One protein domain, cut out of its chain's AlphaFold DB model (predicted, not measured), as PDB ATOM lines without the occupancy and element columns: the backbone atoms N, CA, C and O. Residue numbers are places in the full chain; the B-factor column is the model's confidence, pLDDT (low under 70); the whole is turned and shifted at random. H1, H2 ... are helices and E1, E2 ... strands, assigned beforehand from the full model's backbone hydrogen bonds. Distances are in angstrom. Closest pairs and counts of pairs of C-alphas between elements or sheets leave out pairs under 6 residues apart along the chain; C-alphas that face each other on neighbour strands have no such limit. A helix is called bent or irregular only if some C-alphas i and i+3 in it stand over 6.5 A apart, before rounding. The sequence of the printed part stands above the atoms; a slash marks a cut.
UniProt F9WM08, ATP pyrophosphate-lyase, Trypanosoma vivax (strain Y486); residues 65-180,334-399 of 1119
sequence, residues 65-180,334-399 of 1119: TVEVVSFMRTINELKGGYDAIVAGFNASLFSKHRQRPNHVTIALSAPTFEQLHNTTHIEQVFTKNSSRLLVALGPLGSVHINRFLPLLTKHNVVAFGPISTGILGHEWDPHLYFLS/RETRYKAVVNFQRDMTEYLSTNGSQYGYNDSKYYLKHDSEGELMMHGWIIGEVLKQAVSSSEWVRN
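Overview. This is residues 65 to 180 and 334 to 399 of the 1119 residues of the protein "ATP pyrophosphate-lyase" of Trypanosoma vivax (strain Y486) (UniProt F9WM08). A strongly twisted wall of four parallel strands has helices on both faces: H1 and H6 cover one face and H4 is on the other, with H3 grazing the sheet and short H2 just before it. H5 crosses H1 and H6, away from the strands, and the long stretch 161 to 180 loops out beyond E4. The printed part has 182 residues, with six named helices and four named strands along the chain as E1 H1 E2 H2 H3 E3 H4 E4 H5 H6, and its class is mixed, helices and strands. The sheet's order is E2 E1 E3 E4, all parallel. The whole is compact, with a radius of gyration of the C-alphas of 16.0 A, and rounded, spanning 42 by 39 by 29 A.

Arrangement. Begin at residues 65 to 70, E1, an inner strand of the sheet. Its neighbours are E2, residues 104 to 109, where N 68 and O 107 are 2.8 A apart, and E3, residues 133 to 137, where N 69 and O 135 are 2.8 A apart. Beyond E3 look for the edge strand E4, residues 158 to 160, with N 160 and O 136 at 2.7 A. The sheet is only just strongly twisted, its C-alphas lying up to 4.5 A off the best plane. H1, residues 76 to 94, is on the sheet over E2 and E1, at a height over the sheet of 9.3 A. H6, residues 371 to 390, is on the same face over E3, at a height of 12.4 A, and on the local plane runs along the strands at 23 degrees to E3. H1 and H6 touch, the closest C-alphas being those of Gly 88 and Met 377, 4.1 A apart, at a steep tilt of 47 degrees, the same way. Three layers, helices on both faces of a sheet, are made by H1 and H6 on one face and H4, residues 142 to 155, on the other. H3, residues 119 to 128, only grazes the sheet with residues 122 to 126. H3 only just touches residues 151 to 155 of H4, with 3 pairs of C-alphas within 8 A, the closest being Phe 126 and His 155 at 6.6 A. H2, residues 113 to 116, is not on the sheet and only just touches H3, only at the corner by their link, with 3 such pairs, the closest C-alphas being those of Gln 115 and His 121, 6.3 A apart. H5, residues 339 to 359, is not on the sheet but touches H1 at a steep tilt of 65 degrees, with the closest C-alphas, of Ala 91 and Tyr 351, 5.3 A apart. Every O i to N i+4 pair is within hydrogen-bond range in H3 and H6, against 13 of 15 in H1, 8 of 10 in H4 and 13 of 17 in H5, while H2 is too short for such a pair.

Along the chain. Find C-alpha 65 at (-12.508, -56.465, -18.688); from there E1 runs 15.7 A to C-alpha 70. H1 follows, 26.1 A long, with a kink of 30 degrees near residue 83, and then E2, 16.3 A. H2 and H3 come next, H3 being 14.2 A long, then E3 at 13.1 A, H4 at 19.9 A and the short E4. Past the cut, H5 spans 26.2 A with a kink of 73 degrees near residue 353. H6 runs 28.3 A and ends at C-alpha 390, (-24.489, -54.070, -12.485). H1, H4 and H5 are irregular: C-alphas 77 and 80 are 8.4 A apart, 147 and 150 are 7.1 A, and 354 and 357 are 7.9 A.

Size, cuts and confidence. The two C-alphas farthest apart are those of Thr 120 and Arg 337, at 46.6 A. Residues 181 to 333 are not printed, and C-alphas 180 and 334 are 19.2 A apart across the cut. In residues 161 to 180, which hold no named element, residues 176 to 177 pair, parallel, with 159 to 160 of E4. Of the links that are printed whole, H5 to H6 is long, with 11 residues. Mean pLDDT of the printed part is 88.6, and it is under 70 at residues 99 to 100 and 129 to 131.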
ATOM      1  N   THR A  65     -12.686 -57.893 -18.397       86.75
ATOM      2  CA  THR A  65     -12.508 -56.465 -18.688       86.75
ATOM      3  C   THR A  65     -13.794 -55.910 -19.285       86.75
ATOM      4  O   THR A  65     -14.206 -56.335 -20.365       86.75
ATOM      5  N   VAL A  66     -14.399 -54.958 -18.578       90.88
ATOM      6  CA  VAL A  66     -15.526 -54.152 -19.052       90.88
ATOM      7  C   VAL A  66     -14.954 -52.860 -19.619       90.88
ATOM      8  O   VAL A  66     -14.426 -52.030 -18.877       90.88
ATOM      9  N   GLU A  67     -15.030 -52.701 -20.934       92.56
ATOM     10  CA  GLU A  67     -14.615 -51.487 -21.625       92.56
ATOM     11  C   GLU A  67     -15.822 -50.570 -21.822       92.56
ATOM     12  O   GLU A  67     -16.737 -50.840 -22.603       92.56
ATOM     13  N   VAL A  68     -15.813 -49.476 -21.067       94.31
ATOM     14  CA  VAL A  68     -16.800 -48.406 -21.140       94.31
ATOM     15  C   VAL A  68     -16.305 -47.385 -22.155       94.31
ATOM     16  O   VAL A  68     -15.240 -46.800 -21.976       94.31
ATOM     17  N   VAL A  69     -17.077 -47.143 -23.206       93.06
ATOM     18  CA  VAL A  69     -16.785 -46.134 -24.231       93.06
ATOM     19  C   VAL A  69     -17.672 -44.920 -23.969       93.06
ATOM     20  O   VAL A  69     -18.891 -45.055 -23.901       93.06
ATOM     21  N   SER A  70     -17.102 -43.725 -23.811       92.62
ATOM     22  CA  SER A  70     -17.882 -42.510 -23.546       92.62
ATOM     23  C   SER A  70     -18.472 -41.908 -24.822       92.62
ATOM     24  O   SER A  70     -17.756 -41.360 -25.658       92.62
ATOM     25  N   PHE A  71     -19.798 -41.943 -24.926       91.38
ATOM     26  CA  PHE A  71     -20.605 -41.272 -25.946       91.38
ATOM     27  C   PHE A  71     -21.183 -39.933 -25.445       91.38
ATOM     28  O   PHE A  71     -22.032 -39.340 -26.105       91.38
ATOM     29  N   MET A  72     -20.735 -39.421 -24.291       88.38
ATOM     30  CA  MET A  72     -21.234 -38.158 -23.716       88.38
ATOM     31  C   MET A  72     -20.798 -36.901 -24.495       88.38
ATOM     32  O   MET A  72     -21.455 -35.866 -24.412       88.38
ATOM     33  N   ARG A  73     -19.709 -36.967 -25.278       87.12
ATOM     34  CA  ARG A  73     -19.155 -35.824 -26.035       87.12
ATOM     35  C   ARG A  73     -19.848 -35.628 -27.397       87.12
ATOM     36  O   ARG A  73     -19.207 -35.541 -28.441       87.12
ATOM     37  N   THR A  74     -21.177 -35.576 -27.395       77.19
ATOM     38  CA  THR A  74     -22.018 -35.453 -28.603       77.19
ATOM     39  C   THR A  74     -22.356 -34.025 -29.008       77.19
ATOM     40  O   THR A  74     -22.612 -33.787 -30.185       77.19
ATOM     41  N   ILE A  75     -22.342 -33.078 -28.067       76.38
ATOM     42  CA  ILE A  75     -22.683 -31.663 -28.281       76.38
ATOM     43  C   ILE A  75     -21.507 -30.818 -27.780       76.38
ATOM     44  O   ILE A  75     -21.132 -30.908 -26.611       76.38
ATOM     45  N   ASN A  76     -20.895 -30.020 -28.657       74.38
ATOM     46  CA  ASN A  76     -19.635 -29.328 -28.354       74.38
ATOM     47  C   ASN A  76     -19.845 -28.099 -27.449       74.38
ATOM     48  O   ASN A  76     -19.016 -27.784 -26.600       74.38
ATOM     49  N   GLU A  77     -20.991 -27.437 -27.594       72.06
ATOM     50  CA  GLU A  77     -21.415 -26.265 -26.826       72.06
ATOM     51  C   GLU A  77     -21.688 -26.585 -25.350       72.06
ATOM     52  O   GLU A  77     -21.643 -25.695 -24.506       72.06
ATOM     53  N   LEU A  78     -21.917 -27.859 -25.018       74.69
ATOM     54  CA  LEU A  78     -22.157 -28.335 -23.652       74.69
ATOM     55  C   LEU A  78     -20.886 -28.909 -23.004       74.69
ATOM     56  O   LEU A  78     -20.977 -29.792 -22.149       74.69
ATOM     57  N   LYS A  79     -19.699 -28.412 -23.392       79.12
ATOM     58  CA  LYS A  79     -18.402 -28.953 -22.954       79.12
ATOM     59  C   LYS A  79     -18.312 -29.166 -21.439       79.12
ATOM     60  O   LYS A  79     -18.103 -30.289 -20.994       79.12
ATOM     61  N   GLY A  80     -18.522 -28.106 -20.656       78.00
ATOM     62  CA  GLY A  80     -18.448 -28.179 -19.192       78.00
ATOM     63  C   GLY A  80     -19.470 -29.140 -18.572       78.00
ATOM     64  O   GLY A  80     -19.213 -29.687 -17.505       78.00
ATOM     65  N   GLY A  81     -20.590 -29.396 -19.257       82.75
ATOM     66  CA  GLY A  81     -21.598 -30.361 -18.827       82.75
ATOM     67  C   GLY A  81     -21.162 -31.813 -19.030       82.75
ATOM     68  O   GLY A  81     -21.287 -32.615 -18.108       82.75
ATOM     69  N   TYR A  82     -20.599 -32.164 -20.196       85.88
ATOM     70  CA  TYR A  82     -20.111 -33.534 -20.410       85.88
ATOM     71  C   TYR A  82     -18.816 -33.807 -19.616       85.88
ATOM     72  O   TYR A  82     -18.669 -34.901 -19.069       85.88
ATOM     73  N   ASP A  83     -17.905 -32.826 -19.502       90.00
ATOM     74  CA  ASP A  83     -16.676 -32.952 -18.698       90.00
ATOM     75  C   ASP A  83     -17.022 -33.189 -17.210       90.00
ATOM     76  O   ASP A  83     -16.414 -34.047 -16.566       90.00
ATOM     77  N   ALA A  84     -18.061 -32.525 -16.683       92.38
ATOM     78  CA  ALA A  84     -18.585 -32.751 -15.334       92.38
ATOM     79  C   ALA A  84     -19.086 -34.193 -15.120       92.38
ATOM     80  O   ALA A  84     -18.678 -34.849 -14.156       92.38
ATOM     81  N   ILE A  85     -19.916 -34.722 -16.030       92.75
ATOM     82  CA  ILE A  85     -20.431 -36.104 -15.953       92.75
ATOM     83  C   ILE A  85     -19.276 -37.119 -15.987       92.75
ATOM     84  O   ILE A  85     -19.226 -38.038 -15.168       92.75
ATOM     85  N   VAL A  86     -18.318 -36.946 -16.902       93.25
ATOM     86  CA  VAL A  86     -17.167 -37.854 -17.040       93.25
ATOM     87  C   VAL A  86     -16.243 -37.783 -15.818       93.25
ATOM     88  O   VAL A  86     -15.761 -38.821 -15.358       93.25
ATOM     89  N   ALA A  87     -16.037 -36.600 -15.234       95.12
ATOM     90  CA  ALA A  87     -15.292 -36.451 -13.986       95.12
ATOM     91  C   ALA A  87     -15.980 -37.178 -12.815       95.12
ATOM     92  O   ALA A  87     -15.320 -37.902 -12.070       95.12
ATOM     93  N   GLY A  88     -17.307 -37.052 -12.694       95.94
ATOM     94  CA  GLY A  88     -18.109 -37.746 -11.682       95.94
ATOM     95  C   GLY A  88     -18.062 -39.270 -11.795       95.94
ATOM     96  O   GLY A  88     -17.811 -39.972 -10.812       95.94
ATOM     97  N   PHE A  89     -18.234 -39.790 -13.013       95.69
ATOM     98  CA  PHE A  89     -18.145 -41.225 -13.300       95.69
ATOM     99  C   PHE A  89     -16.767 -41.789 -12.922       95.69
ATOM    100  O   PHE A  89     -16.666 -42.800 -12.224       95.69
ATOM    101  N   ASN A  90     -15.693 -41.088 -13.298       94.50
ATOM    102  CA  ASN A  90     -14.338 -41.481 -12.925       94.50
ATOM    103  C   ASN A  90     -14.084 -41.403 -11.410       94.50
ATOM    104  O   ASN A  90     -13.388 -42.272 -10.889       94.50
ATOM    105  N   ALA A  91     -14.670 -40.443 -10.686       95.38
ATOM    106  CA  ALA A  91     -14.569 -40.386  -9.226       95.38
ATOM    107  C   ALA A  91     -15.189 -41.622  -8.545       95.38
ATOM    108  O   ALA A  91     -14.603 -42.177  -7.613       95.38
ATOM    109  N   SER A  92     -16.324 -42.117  -9.055       95.38
ATOM    110  CA  SER A  92     -16.931 -43.369  -8.574       95.38
ATOM    111  C   SER A  92     -16.007 -44.579  -8.786       95.38
ATOM    112  O   SER A  92     -15.874 -45.421  -7.892       95.38
ATOM    113  N   LEU A  93     -15.319 -44.665  -9.929       91.00
ATOM    114  CA  LEU A  93     -14.348 -45.735 -10.193       91.00
ATOM    115  C   LEU A  93     -13.048 -45.574  -9.381       91.00
ATOM    116  O   LEU A  93     -12.446 -46.571  -8.973       91.00
ATOM    117  N   PHE A  94     -12.613 -44.338  -9.128       89.94
ATOM    118  CA  PHE A  94     -11.415 -44.015  -8.347       89.94
ATOM    119  C   PHE A  94     -11.572 -44.342  -6.855       89.94
ATOM    120  O   PHE A  94     -10.600 -44.776  -6.238       89.94
ATOM    121  N   SER A  95     -12.786 -44.180  -6.311       86.69
ATOM    122  CA  SER A  95     -13.130 -44.379  -4.897       86.69
ATOM    123  C   SER A  95     -12.499 -45.633  -4.279       86.69
ATOM    124  O   SER A  95     -12.799 -46.766  -4.662       86.69
ATOM    125  N   LYS A  96     -11.645 -45.418  -3.272       76.69
ATOM    126  CA  LYS A  96     -10.996 -46.478  -2.473       76.69
ATOM    127  C   LYS A  96     -11.892 -46.998  -1.346       76.69
ATOM    128  O   LYS A  96     -11.606 -48.032  -0.752       76.69
ATOM    129  N   HIS A  97     -12.960 -46.264  -1.031       71.31
ATOM    130  CA  HIS A  97     -13.851 -46.526   0.101       71.31
ATOM    131  C   HIS A  97     -15.071 -47.379  -0.264       71.31
ATOM    132  O   HIS A  97     -15.845 -47.756   0.617       71.31
ATOM    133  N   ARG A  98     -15.247 -47.696  -1.550       72.81
ATOM    134  CA  ARG A  98     -16.295 -48.585  -2.055       72.81
ATOM    135  C   ARG A  98     -15.665 -49.802  -2.703       72.81
ATOM    136  O   ARG A  98     -14.679 -49.682  -3.423       72.81
ATOM    137  N   GLN A  99     -16.243 -50.975  -2.452       67.81
ATOM    138  CA  GLN A  99     -15.762 -52.209  -3.063       67.81
ATOM    139  C   GLN A  99     -15.839 -52.099  -4.589       67.81
ATOM    140  O   GLN A  99     -16.878 -51.756  -5.155       67.81
ATOM    141  N   ARG A 100     -14.717 -52.390  -5.249       69.88
ATOM    142  CA  ARG A 100     -14.716 -52.716  -6.675       69.88
ATOM    143  C   ARG A 100     -15.192 -54.167  -6.831       69.88
ATOM    144  O   ARG A 100     -14.882 -54.975  -5.955       69.88
ATOM    145  N   PRO A 101     -15.917 -54.506  -7.907       74.25
ATOM    146  CA  PRO A 101     -16.257 -55.888  -8.225       74.25
ATOM    147  C   PRO A 101     -15.032 -56.813  -8.215       74.25
ATOM    148  O   PRO A 101     -14.003 -56.502  -8.818       74.25
ATOM    149  N   ASN A 102     -15.139 -57.960  -7.542       73.62
ATOM    150  CA  ASN A 102     -14.080 -58.968  -7.563       73.62
ATOM    151  C   ASN A 102     -13.970 -59.565  -8.976       73.62
ATOM    152  O   ASN A 102     -14.981 -59.861  -9.604       73.62
ATOM    153  N   HIS A 103     -12.742 -59.761  -9.465       78.88
ATOM    154  CA  HIS A 103     -12.440 -60.328 -10.792       78.88
ATOM    155  C   HIS A 103     -12.992 -59.553 -12.009       78.88
ATOM    156  O   HIS A 103     -12.981 -60.086 -13.120       78.88
ATOM    157  N   VAL A 104     -13.423 -58.293 -11.851       83.50
ATOM    158  CA  VAL A 104     -13.864 -57.446 -12.974       83.50
ATOM    159  C   VAL A 104     -13.141 -56.098 -12.958       83.50
ATOM    160  O   VAL A 104     -13.151 -55.372 -11.965       83.50
ATOM    161  N   THR A 105     -12.535 -55.739 -14.090       86.75
ATOM    162  CA  THR A 105     -11.838 -54.461 -14.297       86.75
ATOM    163  C   THR A 105     -12.665 -53.579 -15.221       86.75
ATOM    164  O   THR A 105     -12.881 -53.933 -16.379       86.75
ATOM    165  N   ILE A 106     -13.091 -52.413 -14.732       89.38
ATOM    166  CA  ILE A 106     -13.769 -51.390 -15.540       89.38
ATOM    167  C   ILE A 106     -12.710 -50.428 -16.091       89.38
ATOM    168  O   ILE A 106     -11.966 -49.822 -15.316       89.38
ATOM    169  N   ALA A 107     -12.648 -50.277 -17.413       88.25
ATOM    170  CA  ALA A 107     -11.759 -49.346 -18.107       88.25
ATOM    171  C   ALA A 107     -12.584 -48.361 -18.948       88.25
ATOM    172  O   ALA A 107     -13.448 -48.788 -19.707       88.25
ATOM    173  N   LEU A 108     -12.316 -47.059 -18.824       89.00
ATOM    174  CA  LEU A 108     -12.988 -46.015 -19.604       89.00
ATOM    175  C   LEU A 108     -12.119 -45.584 -20.795       89.00
ATOM    176  O   LEU A 108     -10.963 -45.204 -20.611       89.00
ATOM    177  N   SER A 109     -12.698 -45.561 -21.994       87.94
ATOM    178  CA  SER A 109     -12.169 -44.860 -23.164       87.94
ATOM    179  C   SER A 109     -13.096 -43.697 -23.543       87.94
ATOM    180  O   SER A 109     -14.315 -43.771 -23.393       87.94
ATOM    181  N   ALA A 110     -12.525 -42.578 -23.992       85.25
ATOM    182  CA  ALA A 110     -13.271 -41.360 -24.311       85.25
ATOM    183  C   ALA A 110     -12.837 -40.810 -25.682       85.25
ATOM    184  O   ALA A 110     -11.845 -40.081 -25.755       85.25
ATOM    185  N   PRO A 111     -13.538 -41.177 -26.771       87.25
ATOM    186  CA  PRO A 111     -13.268 -40.637 -28.099       87.25
ATOM    187  C   PRO A 111     -13.503 -39.119 -28.170       87.25
ATOM    188  O   PRO A 111     -14.252 -38.536 -27.379       87.25
ATOM    189  N   THR A 112     -12.866 -38.455 -29.133       86.50
ATOM    190  CA  THR A 112     -13.075 -37.021 -29.373       86.50
ATOM    191  C   THR A 112     -14.438 -36.735 -30.018       86.50
ATOM    192  O   THR A 112     -15.120 -37.634 -30.514       86.50
ATOM    193  N   PHE A 113     -14.845 -35.462 -30.042       84.19
ATOM    194  CA  PHE A 113     -16.104 -35.034 -30.667       84.19
ATOM    195  C   PHE A 113     -16.170 -35.422 -32.156       84.19
ATOM    196  O   PHE A 113     -17.199 -35.876 -32.652       84.19
ATOM    197  N   GLU A 114     -15.040 -35.290 -32.850       86.31
ATOM    198  CA  GLU A 114     -14.851 -35.602 -34.266       86.31
ATOM    199  C   GLU A 114     -14.896 -37.120 -34.504       86.31
ATOM    200  O   GLU A 114     -15.489 -37.586 -35.475       86.31
ATOM    201  N   GLN A 115     -14.326 -37.900 -33.578       86.75
ATOM    202  CA  GLN A 115     -14.380 -39.362 -33.583       86.75
ATOM    203  C   GLN A 115     -15.805 -39.891 -33.365       86.75
ATOM    204  O   GLN A 115     -16.222 -40.796 -34.085       86.75
ATOM    205  N   LEU A 116     -16.585 -39.297 -32.451       84.38
ATOM    206  CA  LEU A 116     -18.001 -39.649 -32.243       84.38
ATOM    207  C   LEU A 116     -18.922 -39.211 -33.399       84.38
ATOM    208  O   LEU A 116     -20.039 -39.712 -33.525       84.38
ATOM    209  N   HIS A 117     -18.469 -38.301 -34.264       82.88
ATOM    210  CA  HIS A 117     -19.182 -37.923 -35.488       82.88
ATOM    211  C   HIS A 117     -18.806 -38.774 -36.712       82.88
ATOM    212  O   HIS A 117     -19.434 -38.639 -37.761       82.88
ATOM    213  N   ASN A 118     -17.849 -39.696 -36.575       86.56
ATOM    214  CA  ASN A 118     -17.457 -40.645 -37.610       86.56
ATOM    215  C   ASN A 118     -18.029 -42.042 -37.296       86.56
ATOM    216  O   ASN A 118     -17.513 -42.770 -36.448       86.56
ATOM    217  N   THR A 119     -19.091 -42.440 -38.002       79.62
ATOM    218  CA  THR A 119     -19.751 -43.744 -37.802       79.62
ATOM    219  C   THR A 119     -18.810 -44.925 -38.037       79.62
ATOM    220  O   THR A 119     -18.814 -45.865 -37.246       79.62
ATOM    221  N   THR A 120     -17.936 -44.859 -39.045       84.50
ATOM    222  CA  THR A 120     -16.928 -45.898 -39.315       84.50
ATOM    223  C   THR A 120     -15.919 -46.032 -38.171       84.50
ATOM    224  O   THR A 120     -15.469 -47.138 -37.879       84.50
ATOM    225  N   HIS A 121     -15.584 -44.941 -37.476       86.12
ATOM    226  CA  HIS A 121     -14.738 -45.005 -36.283       86.12
ATOM    227  C   HIS A 121     -15.450 -45.696 -35.108       86.12
ATOM    228  O   HIS A 121     -14.839 -46.509 -34.417       86.12
ATOM    229  N   ILE A 122     -16.748 -45.445 -34.914       84.12
ATOM    230  CA  ILE A 122     -17.550 -46.126 -33.882       84.12
ATOM    231  C   ILE A 122     -17.683 -47.627 -34.184       84.12
ATOM    232  O   ILE A 122     -17.476 -48.451 -33.292       84.12
ATOM    233  N   GLU A 123     -17.937 -48.008 -35.439       85.62
ATOM    234  CA  GLU A 123     -17.942 -49.419 -35.851       85.62
ATOM    235  C   GLU A 123     -16.576 -50.089 -35.631       85.62
ATOM    236  O   GLU A 123     -16.516 -51.238 -35.187       85.62
ATOM    237  N   GLN A 124     -15.467 -49.377 -35.864       85.12
ATOM    238  CA  GLN A 124     -14.122 -49.859 -35.519       85.12
ATOM    239  C   GLN A 124     -13.938 -50.063 -34.007       85.12
ATOM    240  O   GLN A 124     -13.328 -51.054 -33.612       85.12
ATOM    241  N   VAL A 125     -14.471 -49.184 -33.149       84.75
ATOM    242  CA  VAL A 125     -14.396 -49.350 -31.683       84.75
ATOM    243  C   VAL A 125     -15.150 -50.603 -31.225       84.75
ATOM    244  O   VAL A 125     -14.597 -51.394 -30.460       84.75
ATOM    245  N   PHE A 126     -16.366 -50.832 -31.730       85.38
ATOM    246  CA  PHE A 126     -17.157 -52.014 -31.364       85.38
ATOM    247  C   PHE A 126     -16.616 -53.324 -31.965       85.38
ATOM    248  O   PHE A 126     -16.696 -54.368 -31.325       85.38
ATOM    249  N   THR A 127     -16.026 -53.304 -33.165       82.38
ATOM    250  CA  THR A 127     -15.477 -54.527 -33.796       82.38
ATOM    251  C   THR A 127     -14.100 -54.932 -33.272       82.38
ATOM    252  O   THR A 127     -13.798 -56.123 -33.208       82.38
ATOM    253  N   LYS A 128     -13.254 -53.974 -32.870       72.62
ATOM    254  CA  LYS A 128     -11.859 -54.227 -32.465       72.62
ATOM    255  C   LYS A 128     -11.710 -54.905 -31.093       72.62
ATOM    256  O   LYS A 128     -10.655 -55.470 -30.815       72.62
ATOM    257  N   ASN A 129     -12.749 -54.865 -30.259       62.94
ATOM    258  CA  ASN A 129     -12.748 -55.334 -28.868       62.94
ATOM    259  C   ASN A 129     -13.654 -56.564 -28.633       62.94
ATOM    260  O   ASN A 129     -14.192 -56.736 -27.543       62.94
ATOM    261  N   SER A 130     -13.806 -57.452 -29.622       60.41
ATOM    262  CA  SER A 130     -14.725 -58.611 -29.589       60.41
ATOM    263  C   SER A 130     -14.474 -59.673 -28.496       60.41
ATOM    264  O   SER A 130     -15.212 -60.654 -28.416       60.41
ATOM    265  N   SER A 131     -13.457 -59.494 -27.649       67.38
ATOM    266  CA  SER A 131     -13.139 -60.328 -26.479       67.38
ATOM    267  C   SER A 131     -13.365 -59.630 -25.125       67.38
ATOM    268  O   SER A 131     -12.996 -60.179 -24.086       67.38
ATOM    269  N   ARG A 132     -13.946 -58.422 -25.116       83.50
ATOM    270  CA  ARG A 132     -14.257 -57.625 -23.915       83.50
ATOM    271  C   ARG A 132     -15.761 -57.402 -23.792       83.50
ATOM    272  O   ARG A 132     -16.465 -57.392 -24.799       83.50
ATOM    273  N   LEU A 133     -16.238 -57.171 -22.567       89.56
ATOM    274  CA  LEU A 133     -17.607 -56.699 -22.364       89.56
ATOM    275  C   LEU A 133     -17.657 -55.201 -22.707       89.56
ATOM    276  O   LEU A 133     -16.883 -54.428 -22.146       89.56
ATOM    277  N   LEU A 134     -18.534 -54.792 -23.619       92.88
ATOM    278  CA  LEU A 134     -18.648 -53.415 -24.106       92.88
ATOM    279  C   LEU A 134     -19.889 -52.722 -23.535       92.88
ATOM    280  O   LEU A 134     -20.995 -53.263 -23.587       92.88
ATOM    281  N   VAL A 135     -19.702 -51.494 -23.045       94.94
ATOM    282  CA  VAL A 135     -20.768 -50.616 -22.533       94.94
ATOM    283  C   VAL A 135     -20.567 -49.209 -23.097       94.94
ATOM    284  O   VAL A 135     -19.453 -48.691 -23.082       94.94
ATOM    285  N   ALA A 136     -21.627 -48.559 -23.574       95.00
ATOM    286  CA  ALA A 136     -21.582 -47.156 -23.977       95.00
ATOM    287  C   ALA A 136     -22.048 -46.268 -22.810       95.00
ATOM    288  O   ALA A 136     -23.154 -46.438 -22.319       95.00
ATOM    289  N   LEU A 137     -21.231 -45.318 -22.348       95.44
ATOM    290  CA  LEU A 137     -21.636 -44.310 -21.360       95.44
ATOM    291  C   LEU A 137     -22.257 -43.115 -22.093       95.44
ATOM    292  O   LEU A 137     -21.560 -42.426 -22.838       95.44
ATOM    293  N   GLY A 138     -23.549 -42.859 -21.887       91.25
ATOM    294  CA  GLY A 138     -24.327 -41.930 -22.720       91.25
ATOM    295  C   GLY A 138     -25.059 -42.674 -23.849       91.25
ATOM    296  O   GLY A 138     -25.269 -43.878 -23.712       91.25
ATOM    297  N   PRO A 139     -25.443 -42.024 -24.966       90.38
ATOM    298  CA  PRO A 139     -25.111 -40.655 -25.384       90.38
ATOM    299  C   PRO A 139     -25.938 -39.551 -24.704       90.38
ATOM    300  O   PRO A 139     -26.914 -39.817 -24.006       90.38
ATOM    301  N   LEU A 140     -25.561 -38.296 -24.973       86.06
ATOM    302  CA  LEU A 140     -26.305 -37.086 -24.605       86.06
ATOM    303  C   LEU A 140     -27.076 -36.511 -25.817       86.06
ATOM    304  O   LEU A 140     -26.493 -36.270 -26.876       86.06
ATOM    305  N   GLY A 141     -28.373 -36.248 -25.636       83.50
ATOM    306  CA  GLY A 141     -29.300 -35.626 -26.591       83.50
ATOM    307  C   GLY A 141     -30.073 -36.621 -27.472       83.50
ATOM    308  O   GLY A 141     -29.489 -37.545 -28.041       83.50
ATOM    309  N   SER A 142     -31.381 -36.393 -27.659       84.19
ATOM    310  CA  SER A 142     -32.302 -37.316 -28.366       84.19
ATOM    311  C   SER A 142     -31.854 -37.650 -29.795       84.19
ATOM    312  O   SER A 142     -31.926 -38.794 -30.235       84.19
ATOM    313  N   VAL A 143     -31.314 -36.655 -30.510       83.38
ATOM    314  CA  VAL A 143     -30.762 -36.812 -31.871       83.38
ATOM    315  C   VAL A 143     -29.619 -37.834 -31.902       83.38
ATOM    316  O   VAL A 143     -29.464 -38.559 -32.881       83.38
ATOM    317  N   HIS A 144     -28.818 -37.904 -30.839       85.88
ATOM    318  CA  HIS A 144     -27.660 -38.791 -30.752       85.88
ATOM    319  C   HIS A 144     -28.039 -40.181 -30.233       85.88
ATOM    320  O   HIS A 144     -27.487 -41.158 -30.731       85.88
ATOM    321  N   ILE A 145     -29.027 -40.283 -29.332       89.56
ATOM    322  CA  ILE A 145     -29.678 -41.557 -28.976       89.56
ATOM    323  C   ILE A 145     -30.172 -42.244 -30.257       89.56
ATOM    324  O   ILE A 145     -29.695 -43.324 -30.601       89.56
ATOM    325  N   ASN A 146     -31.015 -41.563 -31.040       88.50
ATOM    326  CA  ASN A 146     -31.585 -42.121 -32.270       88.50
ATOM    327  C   ASN A 146     -30.527 -42.394 -33.359       88.50
ATOM    328  O   ASN A 146     -30.676 -43.333 -34.138       88.50
ATOM    329  N   ARG A 147     -29.437 -41.610 -33.415       87.56
ATOM    330  CA  ARG A 147     -28.316 -41.842 -34.348       87.56
ATOM    331  C   ARG A 147     -27.523 -43.105 -34.008       87.56
ATOM    332  O   ARG A 147     -27.086 -43.800 -34.923       87.56
ATOM    333  N   PHE A 148     -27.279 -43.369 -32.725       90.06
ATOM    334  CA  PHE A 148     -26.424 -44.480 -32.303       90.06
ATOM    335  C   PHE A 148     -27.188 -45.771 -32.021       90.06
ATOM    336  O   PHE A 148     -26.575 -46.832 -32.126       90.06
ATOM    337  N   LEU A 149     -28.498 -45.719 -31.751       91.88
ATOM    338  CA  LEU A 149     -29.308 -46.909 -31.475       91.88
ATOM    339  C   LEU A 149     -29.128 -48.034 -32.520       91.88
ATOM    340  O   LEU A 149     -28.787 -49.138 -32.106       91.88
ATOM    341  N   PRO A 150     -29.175 -47.796 -33.850       92.94
ATOM    342  CA  PRO A 150     -28.947 -48.864 -34.830       92.94
ATOM    343  C   PRO A 150     -27.557 -49.519 -34.748       92.94
ATOM    344  O   PRO A 150     -27.415 -50.696 -35.074       92.94
ATOM    345  N   LEU A 151     -26.526 -48.783 -34.308       91.19
ATOM    346  CA  LEU A 151     -25.178 -49.326 -34.090       91.19
ATOM    347  C   LEU A 151     -25.097 -50.106 -32.769       91.19
ATOM    348  O   LEU A 151     -24.480 -51.167 -32.732       91.19
ATOM    349  N   LEU A 152     -25.748 -49.609 -31.715       92.75
ATOM    350  CA  LEU A 152     -25.861 -50.282 -30.420       92.75
ATOM    351  C   LEU A 152     -26.569 -51.639 -30.570       92.75
ATOM    352  O   LEU A 152     -26.017 -52.655 -30.151       92.75
ATOM    353  N   THR A 153     -27.702 -51.683 -31.278       93.94
ATOM    354  CA  THR A 153     -28.419 -52.923 -31.623       93.94
ATOM    355  C   THR A 153     -27.572 -53.853 -32.497       93.94
ATOM    356  O   THR A 153     -27.430 -55.033 -32.189       93.94
ATOM    357  N   LYS A 154     -26.944 -53.333 -33.566       92.75
ATOM    358  CA  LYS A 154     -26.088 -54.116 -34.483       92.75
ATOM    359  C   LYS A 154     -24.915 -54.805 -33.776       92.75
ATOM    360  O   LYS A 154     -24.502 -55.883 -34.200       92.75
ATOM    361  N   HIS A 155     -24.363 -54.178 -32.739       91.38
ATOM    362  CA  HIS A 155     -23.204 -54.681 -31.999       91.38
ATOM    363  C   HIS A 155     -23.551 -55.271 -30.621       91.38
ATOM    364  O   HIS A 155     -22.638 -55.704 -29.919       91.38
ATOM    365  N   ASN A 156     -24.838 -55.342 -30.256       93.12
ATOM    366  CA  ASN A 156     -25.321 -55.832 -28.959       93.12
ATOM    367  C   ASN A 156     -24.645 -55.096 -27.779       93.12
ATOM    368  O   ASN A 156     -24.062 -55.703 -26.880       93.12
ATOM    369  N   VAL A 157     -24.642 -53.760 -27.819       93.81
ATOM    370  CA  VAL A 157     -24.046 -52.881 -26.796       93.81
ATOM    371  C   VAL A 157     -25.143 -52.038 -26.161       93.81
ATOM    372  O   VAL A 157     -25.957 -51.456 -26.868       93.81
ATOM    373  N   VAL A 158     -25.144 -51.928 -24.832       95.56
ATOM    374  CA  VAL A 158     -26.079 -51.060 -24.102       95.56
ATOM    375  C   VAL A 158     -25.496 -49.662 -23.888       95.56
ATOM    376  O   VAL A 158     -24.373 -49.509 -23.400       95.56
ATOM    377  N   ALA A 159     -26.280 -48.643 -24.238       95.75
ATOM    378  CA  ALA A 159     -26.152 -47.272 -23.763       95.75
ATOM    379  C   ALA A 159     -26.626 -47.201 -22.309       95.75
ATOM    380  O   ALA A 159     -27.803 -47.392 -22.011       95.75
ATOM    381  N   PHE A 160     -25.695 -46.936 -21.402       96.00
ATOM    382  CA  PHE A 160     -25.856 -46.973 -19.957       96.00
ATOM    383  C   PHE A 160     -25.785 -45.548 -19.398       96.00
ATOM    384  O   PHE A 160     -24.790 -44.841 -19.577       96.00
ATOM    385  N   GLY A 161     -26.872 -45.104 -18.763       93.69
ATOM    386  CA  GLY A 161     -27.080 -43.693 -18.437       93.69
ATOM    387  C   GLY A 161     -27.110 -42.746 -19.654       93.69
ATOM    388  O   GLY A 161     -26.453 -41.706 -19.585       93.69
ATOM    389  N   PRO A 162     -27.811 -43.055 -20.769       92.94
ATOM    390  CA  PRO A 162     -28.085 -42.064 -21.802       92.94
ATOM    391  C   PRO A 162     -28.974 -40.949 -21.239       92.94
ATOM    392  O   PRO A 162     -29.777 -41.169 -20.332       92.94
ATOM    393  N   ILE A 163     -28.829 -39.749 -21.792       88.06
ATOM    394  CA  ILE A 163     -29.547 -38.547 -21.361       88.06
ATOM    395  C   ILE A 163     -30.285 -37.987 -22.572       88.06
ATOM    396  O   ILE A 163     -29.659 -37.461 -23.493       88.06
ATOM    397  N   SER A 164     -31.614 -38.081 -22.585       86.38
ATOM    398  CA  SER A 164     -32.419 -37.479 -23.648       86.38
ATOM    399  C   SER A 164     -32.675 -35.991 -23.402       86.38
ATOM    400  O   SER A 164     -32.678 -35.514 -22.268       86.38
ATOM    401  N   THR A 165     -32.937 -35.252 -24.479       80.31
ATOM    402  CA  THR A 165     -33.423 -33.862 -24.411       80.31
ATOM    403  C   THR A 165     -34.948 -33.755 -24.441       80.31
ATOM    404  O   THR A 165     -35.470 -32.697 -24.111       80.31
ATOM    405  N   GLY A 166     -35.650 -34.843 -24.775       84.69
ATOM    406  CA  GLY A 166     -37.108 -34.900 -24.893       84.69
ATOM    407  C   GLY A 166     -37.664 -36.328 -24.957       84.69
ATOM    408  O   GLY A 166     -36.925 -37.308 -24.862       84.69
ATOM    409  N   ILE A 167     -38.978 -36.443 -25.114       85.56
ATOM    410  CA  ILE A 167     -39.758 -37.690 -25.092       85.56
ATOM    411  C   ILE A 167     -39.416 -38.597 -26.289       85.56
ATOM    412  O   ILE A 167     -39.485 -39.820 -26.179       85.56
ATOM    413  N   LEU A 168     -38.989 -38.030 -27.424       79.56
ATOM    414  CA  LEU A 168     -38.473 -38.822 -28.544       79.56
ATOM    415  C   LEU A 168     -37.164 -39.525 -28.145       79.56
ATOM    416  O   LEU A 168     -36.226 -38.885 -27.663       79.56
ATOM    417  N   GLY A 169     -37.104 -40.840 -28.372       72.19
ATOM    418  CA  GLY A 169     -35.986 -41.695 -27.954       72.19
ATOM    419  C   GLY A 169     -36.110 -42.277 -26.535       72.19
ATOM    420  O   GLY A 169     -35.202 -42.983 -26.112       72.19
ATOM    421  N   HIS A 170     -37.217 -42.028 -25.819       78.50
ATOM    422  CA  HIS A 170     -37.583 -42.684 -24.546       78.50
ATOM    423  C   HIS A 170     -38.534 -43.884 -24.746       78.50
ATOM    424  O   HIS A 170     -39.431 -44.151 -23.948       78.50
ATOM    425  N   GLU A 171     -38.377 -44.599 -25.857       80.81
ATOM    426  CA  GLU A 171     -39.147 -45.813 -26.139       80.81
ATOM    427  C   GLU A 171     -38.457 -47.050 -25.533       80.81
ATOM    428  O   GLU A 171     -37.278 -47.012 -25.159       80.81
ATOM    429  N   TRP A 172     -39.198 -48.155 -25.398       88.50
ATOM    430  CA  TRP A 172     -38.627 -49.414 -24.916       88.50
ATOM    431  C   TRP A 172     -37.691 -50.005 -25.972       88.50
ATOM    432  O   TRP A 172     -38.138 -50.577 -26.964       88.50
ATOM    433  N   ASP A 173     -36.391 -49.913 -25.710       92.25
ATOM    434  CA  ASP A 173     -35.360 -50.694 -26.382       92.25
ATOM    435  C   ASP A 173     -34.355 -51.187 -25.325       92.25
ATOM    436  O   ASP A 173     -33.890 -50.379 -24.510       92.25
ATOM    437  N   PRO A 174     -34.001 -52.487 -25.308       92.88
ATOM    438  CA  PRO A 174     -33.074 -53.046 -24.325       92.88
ATOM    439  C   PRO A 174     -31.637 -52.504 -24.426       92.88
ATOM    440  O   PRO A 174     -30.862 -52.646 -23.478       92.88
ATOM    441  N   HIS A 175     -31.266 -51.848 -25.527       95.44
ATOM    442  CA  HIS A 175     -29.964 -51.204 -25.703       95.44
ATOM    443  C   HIS A 175     -29.910 -49.786 -25.117       95.44
ATOM    444  O   HIS A 175     -28.846 -49.172 -25.166       95.44
ATOM    445  N   LEU A 176     -30.999 -49.253 -24.549       94.38
ATOM    446  CA  LEU A 176     -31.038 -47.952 -23.866       94.38
ATOM    447  C   LEU A 176     -31.391 -48.157 -22.390       94.38
ATOM    448  O   LEU A 176     -32.451 -48.695 -22.105       94.38
ATOM    449  N   TYR A 177     -30.548 -47.707 -21.455       94.62
ATOM    450  CA  TYR A 177     -30.702 -47.969 -20.016       94.62
ATOM    451  C   TYR A 177     -30.611 -46.685 -19.176       94.62
ATOM    452  O   TYR A 177     -29.532 -46.290 -18.716       94.62
ATOM    453  N   PHE A 178     -31.743 -45.998 -19.008       93.06
ATOM    454  CA  PHE A 178     -31.815 -44.658 -18.418       93.06
ATOM    455  C   PHE A 178     -31.717 -44.684 -16.887       93.06
ATOM    456  O   PHE A 178     -32.478 -45.376 -16.212       93.06
ATOM    457  N   LEU A 179     -30.822 -43.863 -16.326       92.38
ATOM    458  CA  LEU A 179     -30.700 -43.633 -14.874       92.38
ATOM    459  C   LEU A 179     -31.242 -42.261 -14.437       92.38
ATOM    460  O   LEU A 179     -31.471 -42.031 -13.250       92.38
ATOM    461  N   SER A 180     -31.496 -41.367 -15.392       88.56
ATOM    462  CA  SER A 180     -32.289 -40.154 -15.208       88.56
ATOM    463  C   SER A 180     -33.777 -40.477 -15.020       88.56
ATOM    464  O   SER A 180     -34.262 -41.530 -15.441       88.56
ATOM    465  N   ARG A 334     -24.522 -30.171  -2.594       92.75
ATOM    466  CA  ARG A 334     -24.382 -29.654  -1.222       92.75
ATOM    467  C   ARG A 334     -25.447 -30.144  -0.227       92.75
ATOM    468  O   ARG A 334     -25.359 -29.809   0.950       92.75
ATOM    469  N   GLU A 335     -26.440 -30.926  -0.654       91.88
ATOM    470  CA  GLU A 335     -27.519 -31.434   0.209       91.88
ATOM    471  C   GLU A 335     -27.086 -32.641   1.057       91.88
ATOM    472  O   GLU A 335     -27.537 -33.769   0.863       91.88
ATOM    473  N   THR A 336     -26.247 -32.400   2.065       93.50
ATOM    474  CA  THR A 336     -25.710 -33.423   2.988       93.50
ATOM    475  C   THR A 336     -26.756 -34.148   3.848       93.50
ATOM    476  O   THR A 336     -26.395 -35.044   4.608       93.50
ATOM    477  N   ARG A 337     -28.050 -33.820   3.704       90.38
ATOM    478  CA  ARG A 337     -29.165 -34.647   4.204       90.38
ATOM    479  C   ARG A 337     -29.233 -36.021   3.529       90.38
ATOM    480  O   ARG A 337     -29.778 -36.938   4.131       90.38
ATOM    481  N   TYR A 338     -28.689 -36.150   2.317       92.12
ATOM    482  CA  TYR A 338     -28.608 -37.413   1.592       92.12
ATOM    483  C   TYR A 338     -27.251 -38.090   1.810       92.12
ATOM    484  O   TYR A 338     -26.191 -37.481   1.619       92.12
ATOM    485  N   LYS A 339     -27.267 -39.378   2.146       95.06
ATOM    486  CA  LYS A 339     -26.064 -40.195   2.354       95.06
ATOM    487  C   LYS A 339     -25.287 -40.391   1.046       95.06
ATOM    488  O   LYS A 339     -24.055 -40.334   1.067       95.06
ATOM    489  N   ALA A 340     -25.985 -40.513  -0.084       94.94
ATOM    490  CA  ALA A 340     -25.390 -40.505  -1.417       94.94
ATOM    491  C   ALA A 340     -24.601 -39.214  -1.687       94.94
ATOM    492  O   ALA A 340     -23.470 -39.289  -2.161       94.94
ATOM    493  N   VAL A 341     -25.137 -38.040  -1.313       96.69
ATOM    494  CA  VAL A 341     -24.418 -36.758  -1.439       96.69
ATOM    495  C   VAL A 341     -23.154 -36.773  -0.585       96.69
ATOM    496  O   VAL A 341     -22.082 -36.471  -1.095       96.69
ATOM    497  N   VAL A 342     -23.228 -37.169   0.692       96.44
ATOM    498  CA  VAL A 342     -22.047 -37.207   1.581       96.44
ATOM    499  C   VAL A 342     -20.941 -38.123   1.034       96.44
ATOM    500  O   VAL A 342     -19.761 -37.773   1.099       96.44
ATOM    501  N   ASN A 343     -21.302 -39.269   0.450       95.69
ATOM    502  CA  ASN A 343     -20.341 -40.167  -0.192       95.69
ATOM    503  C   ASN A 343     -19.772 -39.594  -1.498       95.69
ATOM    504  O   ASN A 343     -18.554 -39.626  -1.674       95.69
ATOM    505  N   PHE A 344     -20.615 -39.014  -2.358       97.12
ATOM    506  CA  PHE A 344     -20.183 -38.282  -3.548       97.12
ATOM    507  C   PHE A 344     -19.184 -37.170  -3.194       97.12
ATOM    508  O   PHE A 344     -18.127 -37.091  -3.809       97.12
ATOM    509  N   GLN A 345     -19.460 -36.352  -2.170       97.25
ATOM    510  CA  GLN A 345     -18.577 -35.250  -1.772       97.25
ATOM    511  C   GLN A 345     -17.162 -35.732  -1.428       97.25
ATOM    512  O   GLN A 345     -16.186 -35.124  -1.868       97.25
ATOM    513  N   ARG A 346     -17.035 -36.827  -0.663       95.25
ATOM    514  CA  ARG A 346     -15.731 -37.422  -0.330       95.25
ATOM    515  C   ARG A 346     -15.020 -37.907  -1.593       95.25
ATOM    516  O   ARG A 346     -13.894 -37.492  -1.851       95.25
ATOM    517  N   ASP A 347     -15.685 -38.764  -2.363       95.88
ATOM    518  CA  ASP A 347     -15.081 -39.470  -3.494       95.88
ATOM    519  C   ASP A 347     -14.708 -38.488  -4.627       95.88
ATOM    520  O   ASP A 347     -13.642 -38.605  -5.234       95.88
ATOM    521  N   MET A 348     -15.531 -37.454  -4.849       96.69
ATOM    522  CA  MET A 348     -15.266 -36.373  -5.802       96.69
ATOM    523  C   MET A 348     -14.155 -35.428  -5.323       96.69
ATOM    524  O   MET A 348     -13.317 -35.037  -6.133       96.69
ATOM    525  N   THR A 349     -14.093 -35.089  -4.026       96.25
ATOM    526  CA  THR A 349     -12.979 -34.283  -3.481       96.25
ATOM    527  C   THR A 349     -11.650 -35.018  -3.639       96.25
ATOM    528  O   THR A 349     -10.654 -34.405  -4.027       96.25
ATOM    529  N   GLU A 350     -11.622 -36.329  -3.365       94.88
ATOM    530  CA  GLU A 350     -10.418 -37.145  -3.534       94.88
ATOM    531  C   GLU A 350      -9.973 -37.159  -5.004       94.88
ATOM    532  O   GLU A 350      -8.835 -36.794  -5.302       94.88
ATOM    533  N   TYR A 351     -10.883 -37.479  -5.930       95.19
ATOM    534  CA  TYR A 351     -10.578 -37.529  -7.361       95.19
ATOM    535  C   TYR A 351     -10.149 -36.167  -7.931       95.19
ATOM    536  O   TYR A 351      -9.127 -36.080  -8.611       95.19
ATOM    537  N   LEU A 352     -10.863 -35.075  -7.632       95.94
ATOM    538  CA  LEU A 352     -10.479 -33.748  -8.127       95.94
ATOM    539  C   LEU A 352      -9.116 -33.291  -7.581       95.94
ATOM    540  O   LEU A 352      -8.402 -32.587  -8.291       95.94
ATOM    541  N   SER A 353      -8.713 -33.727  -6.380       94.12
ATOM    542  CA  SER A 353      -7.408 -33.365  -5.802       94.12
ATOM    543  C   SER A 353      -6.200 -33.892  -6.594       94.12
ATOM    544  O   SER A 353      -5.149 -33.254  -6.582       94.12
ATOM    545  N   THR A 354      -6.349 -35.007  -7.321       92.88
ATOM    546  CA  THR A 354      -5.293 -35.582  -8.177       92.88
ATOM    547  C   THR A 354      -5.556 -35.416  -9.673       92.88
ATOM    548  O   THR A 354      -4.617 -35.448 -10.466       92.88
ATOM    549  N   ASN A 355      -6.819 -35.254 -10.079       93.62
ATOM    550  CA  ASN A 355      -7.259 -35.378 -11.470       93.62
ATOM    551  C   ASN A 355      -8.180 -34.240 -11.957       93.62
ATOM    552  O   ASN A 355      -8.655 -34.302 -13.090       93.62
ATOM    553  N   GLY A 356      -8.441 -33.200 -11.156       89.44
ATOM    554  CA  GLY A 356      -9.343 -32.102 -11.536       89.44
ATOM    555  C   GLY A 356      -8.816 -31.206 -12.664       89.44
ATOM    556  O   GLY A 356      -9.582 -30.771 -13.526       89.44
ATOM    557  N   SER A 357      -7.497 -31.000 -12.727       90.06
ATOM    558  CA  SER A 357      -6.843 -30.102 -13.691       90.06
ATOM    559  C   SER A 357      -7.047 -30.491 -15.161       90.06
ATOM    560  O   SER A 357      -7.110 -29.602 -16.008       90.06
ATOM    561  N   GLN A 358      -7.232 -31.779 -15.481       87.44
ATOM    562  CA  GLN A 358      -7.481 -32.235 -16.861       87.44
ATOM    563  C   GLN A 358      -8.814 -31.716 -17.441       87.44
ATOM    564  O   GLN A 358      -8.960 -31.620 -18.657       87.44
ATOM    565  N   TYR A 359      -9.762 -31.350 -16.569       85.31
ATOM    566  CA  TYR A 359     -11.053 -30.747 -16.919       85.31
ATOM    567  C   TYR A 359     -11.089 -29.227 -16.639       85.31
ATOM    568  O   TYR A 359     -12.098 -28.573 -16.884       85.31
ATOM    569  N   GLY A 360     -10.008 -28.653 -16.092       85.81
ATOM    570  CA  GLY A 360      -9.949 -27.268 -15.602       85.81
ATOM    571  C   GLY A 360     -10.452 -27.058 -14.164       85.81
ATOM    572  O   GLY A 360     -10.391 -25.939 -13.653       85.81
ATOM    573  N   TYR A 361     -10.903 -28.110 -13.474       90.75
ATOM    574  CA  TYR A 361     -11.412 -28.048 -12.098       90.75
ATOM    575  C   TYR A 361     -10.260 -28.041 -11.076       90.75
ATOM    576  O   TYR A 361     -10.013 -29.020 -10.375       90.75
ATOM    577  N   ASN A 362      -9.533 -26.923 -10.995       87.56
ATOM    578  CA  ASN A 362      -8.362 -26.765 -10.116       87.56
ATOM    579  C   ASN A 362      -8.700 -26.664  -8.610       87.56
ATOM    580  O   ASN A 362      -7.797 -26.686  -7.777       87.56
ATOM    581  N   ASP A 363      -9.980 -26.539  -8.252       92.75
ATOM    582  CA  ASP A 363     -10.473 -26.579  -6.872       92.75
ATOM    583  C   ASP A 363     -11.103 -27.951  -6.597       92.75
ATOM    584  O   ASP A 363     -12.086 -28.326  -7.239       92.75
ATOM    585  N   SER A 364     -10.592 -28.692  -5.608       92.56
ATOM    586  CA  SER A 364     -11.142 -30.005  -5.242       92.56
ATOM    587  C   SER A 364     -12.574 -29.949  -4.694       92.56
ATOM    588  O   SER A 364     -13.235 -30.981  -4.611       92.56
ATOM    589  N   LYS A 365     -13.088 -28.752  -4.375       94.50
ATOM    590  CA  LYS A 365     -14.474 -28.487  -3.958       94.50
ATOM    591  C   LYS A 365     -15.253 -27.623  -4.958       94.50
ATOM    592  O   LYS A 365     -16.264 -27.028  -4.582       94.50
ATOM    593  N   TYR A 366     -14.828 -27.577  -6.225       93.38
ATOM    594  CA  TYR A 366     -15.498 -26.851  -7.316       93.38
ATOM    595  C   TYR A 366     -17.025 -27.069  -7.330       93.38
ATOM    596  O   TYR A 366     -17.797 -26.109  -7.332       93.38
ATOM    597  N   TYR A 367     -17.455 -28.327  -7.196       93.62
ATOM    598  CA  TYR A 367     -18.857 -28.764  -7.173       93.62
ATOM    599  C   TYR A 367     -19.716 -28.192  -6.016       93.62
ATOM    600  O   TYR A 367     -20.937 -28.314  -6.046       93.62
ATOM    601  N   LEU A 368     -19.118 -27.588  -4.973       93.94
ATOM    602  CA  LEU A 368     -19.846 -26.886  -3.895       93.94
ATOM    603  C   LEU A 368     -20.072 -25.396  -4.184       93.94
ATOM    604  O   LEU A 368     -20.818 -24.734  -3.455       93.94
ATOM    605  N   LYS A 369     -19.404 -24.857  -5.205       90.38
ATOM    606  CA  LYS A 369     -19.514 -23.464  -5.662       90.38
ATOM    607  C   LYS A 369     -20.343 -23.382  -6.945       90.38
ATOM    608  O   LYS A 369     -21.174 -22.491  -7.072       90.38
ATOM    609  N   HIS A 370     -20.142 -24.361  -7.821       89.50
ATOM    610  CA  HIS A 370     -20.777 -24.540  -9.118       89.50
ATOM    611  C   HIS A 370     -21.890 -25.591  -9.003       89.50
ATOM    612  O   HIS A 370     -21.628 -26.791  -9.071       89.50
ATOM    613  N   ASP A 371     -23.122 -25.146  -8.726       89.81
ATOM    614  CA  ASP A 371     -24.233 -26.048  -8.375       89.81
ATOM    615  C   ASP A 371     -24.652 -26.974  -9.529       89.81
ATOM    616  O   ASP A 371     -24.996 -28.130  -9.281       89.81
ATOM    617  N   SER A 372     -24.612 -26.486 -10.771       87.69
ATOM    618  CA  SER A 372     -25.087 -27.209 -11.959       87.69
ATOM    619  C   SER A 372     -24.070 -28.228 -12.457       87.69
ATOM    620  O   SER A 372     -24.398 -29.397 -12.650       87.69
ATOM    621  N   GLU A 373     -22.807 -27.828 -12.581       90.56
ATOM    622  CA  GLU A 373     -21.694 -28.737 -12.848       90.56
ATOM    623  C   GLU A 373     -21.563 -29.764 -11.710       90.56
ATOM    624  O   GLU A 373     -21.335 -30.941 -11.970       90.56
ATOM    625  N   GLY A 374     -21.783 -29.354 -10.454       93.12
ATOM    626  CA  GLY A 374     -21.793 -30.254  -9.301       93.12
ATOM    627  C   GLY A 374     -22.932 -31.279  -9.325       93.12
ATOM    628  O   GLY A 374     -22.715 -32.441  -8.980       93.12
ATOM    629  N   GLU A 375     -24.128 -30.892  -9.774       91.75
ATOM    630  CA  GLU A 375     -25.236 -31.817 -10.034       91.75
ATOM    631  C   GLU A 375     -24.902 -32.824 -11.142       91.75
ATOM    632  O   GLU A 375     -25.160 -34.017 -10.968       91.75
ATOM    633  N   LEU A 376     -24.278 -32.378 -12.236       92.31
ATOM    634  CA  LEU A 376     -23.858 -33.243 -13.343       92.31
ATOM    635  C   LEU A 376     -22.713 -34.194 -12.946       92.31
ATOM    636  O   LEU A 376     -22.726 -35.364 -13.333       92.31
ATOM    637  N   MET A 377     -21.774 -33.745 -12.106       95.81
ATOM    638  CA  MET A 377     -20.769 -34.608 -11.467       95.81
ATOM    639  C   MET A 377     -21.428 -35.663 -10.572       95.81
ATOM    640  O   MET A 377     -21.050 -36.835 -10.621       95.81
ATOM    641  N   MET A 378     -22.440 -35.288  -9.784       95.62
ATOM    642  CA  MET A 378     -23.182 -36.248  -8.965       95.62
ATOM    643  C   MET A 378     -23.948 -37.261  -9.832       95.62
ATOM    644  O   MET A 378     -23.940 -38.449  -9.509       95.62
ATOM    645  N   HIS A 379     -24.528 -36.835 -10.959       94.62
ATOM    646  CA  HIS A 379     -25.173 -37.742 -11.911       94.62
ATOM    647  C   HIS A 379     -24.176 -38.746 -12.510       94.62
ATOM    648  O   HIS A 379     -24.416 -39.952 -12.492       94.62
ATOM    649  N   GLY A 380     -23.008 -38.275 -12.958       95.44
ATOM    650  CA  GLY A 380     -21.928 -39.138 -13.439       95.44
ATOM    651  C   GLY A 380     -21.463 -40.158 -12.396       95.44
ATOM    652  O   GLY A 380     -21.304 -41.339 -12.709       95.44
ATOM    653  N   TRP A 381     -21.304 -39.726 -11.140       96.94
ATOM    654  CA  TRP A 381     -20.944 -40.609 -10.025       96.94
ATOM    655  C   TRP A 381     -22.016 -41.676  -9.775       96.94
ATOM    656  O   TRP A 381     -21.673 -42.850  -9.653       96.94
ATOM    657  N   ILE A 382     -23.305 -41.310  -9.800       96.25
ATOM    658  CA  ILE A 382     -24.432 -42.256  -9.717       96.25
ATOM    659  C   ILE A 382     -24.344 -43.318 -10.821       96.25
ATOM    660  O   ILE A 382     -24.455 -44.505 -10.515       96.25
ATOM    661  N   ILE A 383     -24.092 -42.929 -12.079       96.25
ATOM    662  CA  ILE A 383     -23.949 -43.888 -13.189       96.25
ATOM    663  C   ILE A 383     -22.801 -44.877 -12.909       96.25
ATOM    664  O   ILE A 383     -22.955 -46.079 -13.133       96.25
ATOM    665  N   GLY A 384     -21.677 -44.406 -12.356       95.44
ATOM    666  CA  GLY A 384     -20.554 -45.259 -11.945       95.44
ATOM    667  C   GLY A 384     -20.886 -46.215 -10.790       95.44
ATOM    668  O   GLY A 384     -20.502 -47.387 -10.827       95.44
ATOM    669  N   GLU A 385     -21.643 -45.761  -9.786       95.38
ATOM    670  CA  GLU A 385     -22.096 -46.600  -8.668       95.38
ATOM    671  C   GLU A 385     -23.049 -47.708  -9.134       95.38
ATOM    672  O   GLU A 385     -22.864 -48.874  -8.775       95.38
ATOM    673  N   VAL A 386     -24.030 -47.365  -9.976       95.25
ATOM    674  CA  VAL A 386     -24.983 -48.330 -10.545       95.25
ATOM    675  C   VAL A 386     -24.270 -49.309 -11.484       95.25
ATOM    676  O   VAL A 386     -24.530 -50.510 -11.407       95.25
ATOM    677  N   LEU A 387     -23.300 -48.860 -12.294       94.88
ATOM    678  CA  LEU A 387     -22.514 -49.754 -13.152       94.88
ATOM    679  C   LEU A 387     -21.693 -50.765 -12.335       94.88
ATOM    680  O   LEU A 387     -21.713 -51.952 -12.656       94.88
ATOM    681  N   LYS A 388     -21.025 -50.340 -11.251       92.62
ATOM    682  CA  LYS A 388     -20.297 -51.258 -10.349       92.62
ATOM    683  C   LYS A 388     -21.218 -52.318  -9.738       92.62
ATOM    684  O   LYS A 388     -20.811 -53.471  -9.620       92.62
ATOM    685  N   GLN A 389     -22.455 -51.961  -9.387       92.62
ATOM    686  CA  GLN A 389     -23.462 -52.930  -8.939       92.62
ATOM    687  C   GLN A 389     -23.942 -53.837 -10.088       92.62
ATOM    688  O   GLN A 389     -24.196 -55.023  -9.868       92.62
ATOM    689  N   ALA A 390     -24.041 -53.317 -11.316       92.88
ATOM    690  CA  ALA A 390     -24.489 -54.070 -12.485       92.88
ATOM    691  C   ALA A 390     -23.519 -55.207 -12.844       92.88
ATOM    692  O   ALA A 390     -23.951 -56.354 -12.974       92.88
ATOM    693  N   VAL A 391     -22.218 -54.900 -12.907       92.06
ATOM    694  CA  VAL A 391     -21.131 -55.823 -13.292       92.06
ATOM    695  C   VAL A 391     -20.564 -56.644 -12.119       92.06
ATOM    696  O   VAL A 391     -19.465 -57.184 -12.207       92.06
ATOM    697  N   SER A 392     -21.289 -56.729 -10.998       88.25
ATOM    698  CA  SER A 392     -20.803 -57.353  -9.754       88.25
ATOM    699  C   SER A 392     -20.792 -58.890  -9.747       88.25
ATOM    700  O   SER A 392     -20.077 -59.474  -8.934       88.25
ATOM    701  N   SER A 393     -21.544 -59.544 -10.640       86.69
ATOM    702  CA  SER A 393     -21.564 -61.008 -10.792       86.69
ATOM    703  C   SER A 393     -20.771 -61.453 -12.017       86.69
ATOM    704  O   SER A 393     -21.016 -60.969 -13.124       86.69
ATOM    705  N   SER A 394     -19.889 -62.437 -11.830       84.19
ATOM    706  CA  SER A 394     -19.136 -63.109 -12.900       84.19
ATOM    707  C   SER A 394     -20.032 -63.847 -13.905       84.19
ATOM    708  O   SER A 394     -19.654 -63.997 -15.064       84.19
ATOM    709  N   GLU A 395     -21.234 -64.264 -13.494       85.25
ATOM    710  CA  GLU A 395     -22.232 -64.872 -14.379       85.25
ATOM    711  C   GLU A 395     -22.811 -63.846 -15.365       85.25
ATOM    712  O   GLU A 395     -22.890 -64.103 -16.567       85.25
ATOM    713  N   TRP A 396     -23.160 -62.654 -14.871       88.19
ATOM    714  CA  TRP A 396     -23.809 -61.607 -15.667       88.19
ATOM    715  C   TRP A 396     -22.859 -60.930 -16.660       88.19
ATOM    716  O   TRP A 396     -23.289 -60.536 -17.736       88.19
ATOM    717  N   VAL A 397     -21.560 -60.836 -16.355       88.94
ATOM    718  CA  VAL A 397     -20.555 -60.229 -17.256       88.94
ATOM    719  C   VAL A 397     -19.969 -61.203 -18.289       88.94
ATOM    720  O   VAL A 397     -19.020 -60.858 -18.991       88.94
ATOM    721  N   ARG A 398     -20.507 -62.425 -18.400       87.44
ATOM    722  CA  ARG A 398     -19.948 -63.494 -19.246       87.44
ATOM    723  C   ARG A 398     -19.945 -63.167 -20.746       87.44
ATOM    724  O   ARG A 398     -19.088 -63.665 -21.470       87.44
ATOM    725  N   ASN A 399     -20.932 -62.410 -21.224       89.44
ATOM    726  CA  ASN A 399     -21.059 -61.937 -22.608       89.44
ATOM    727  C   ASN A 399     -22.101 -60.804 -22.691       89.44
ATOM    728  O   ASN A 399     -22.856 -60.587 -21.745       89.44
TER     729      ASN A 399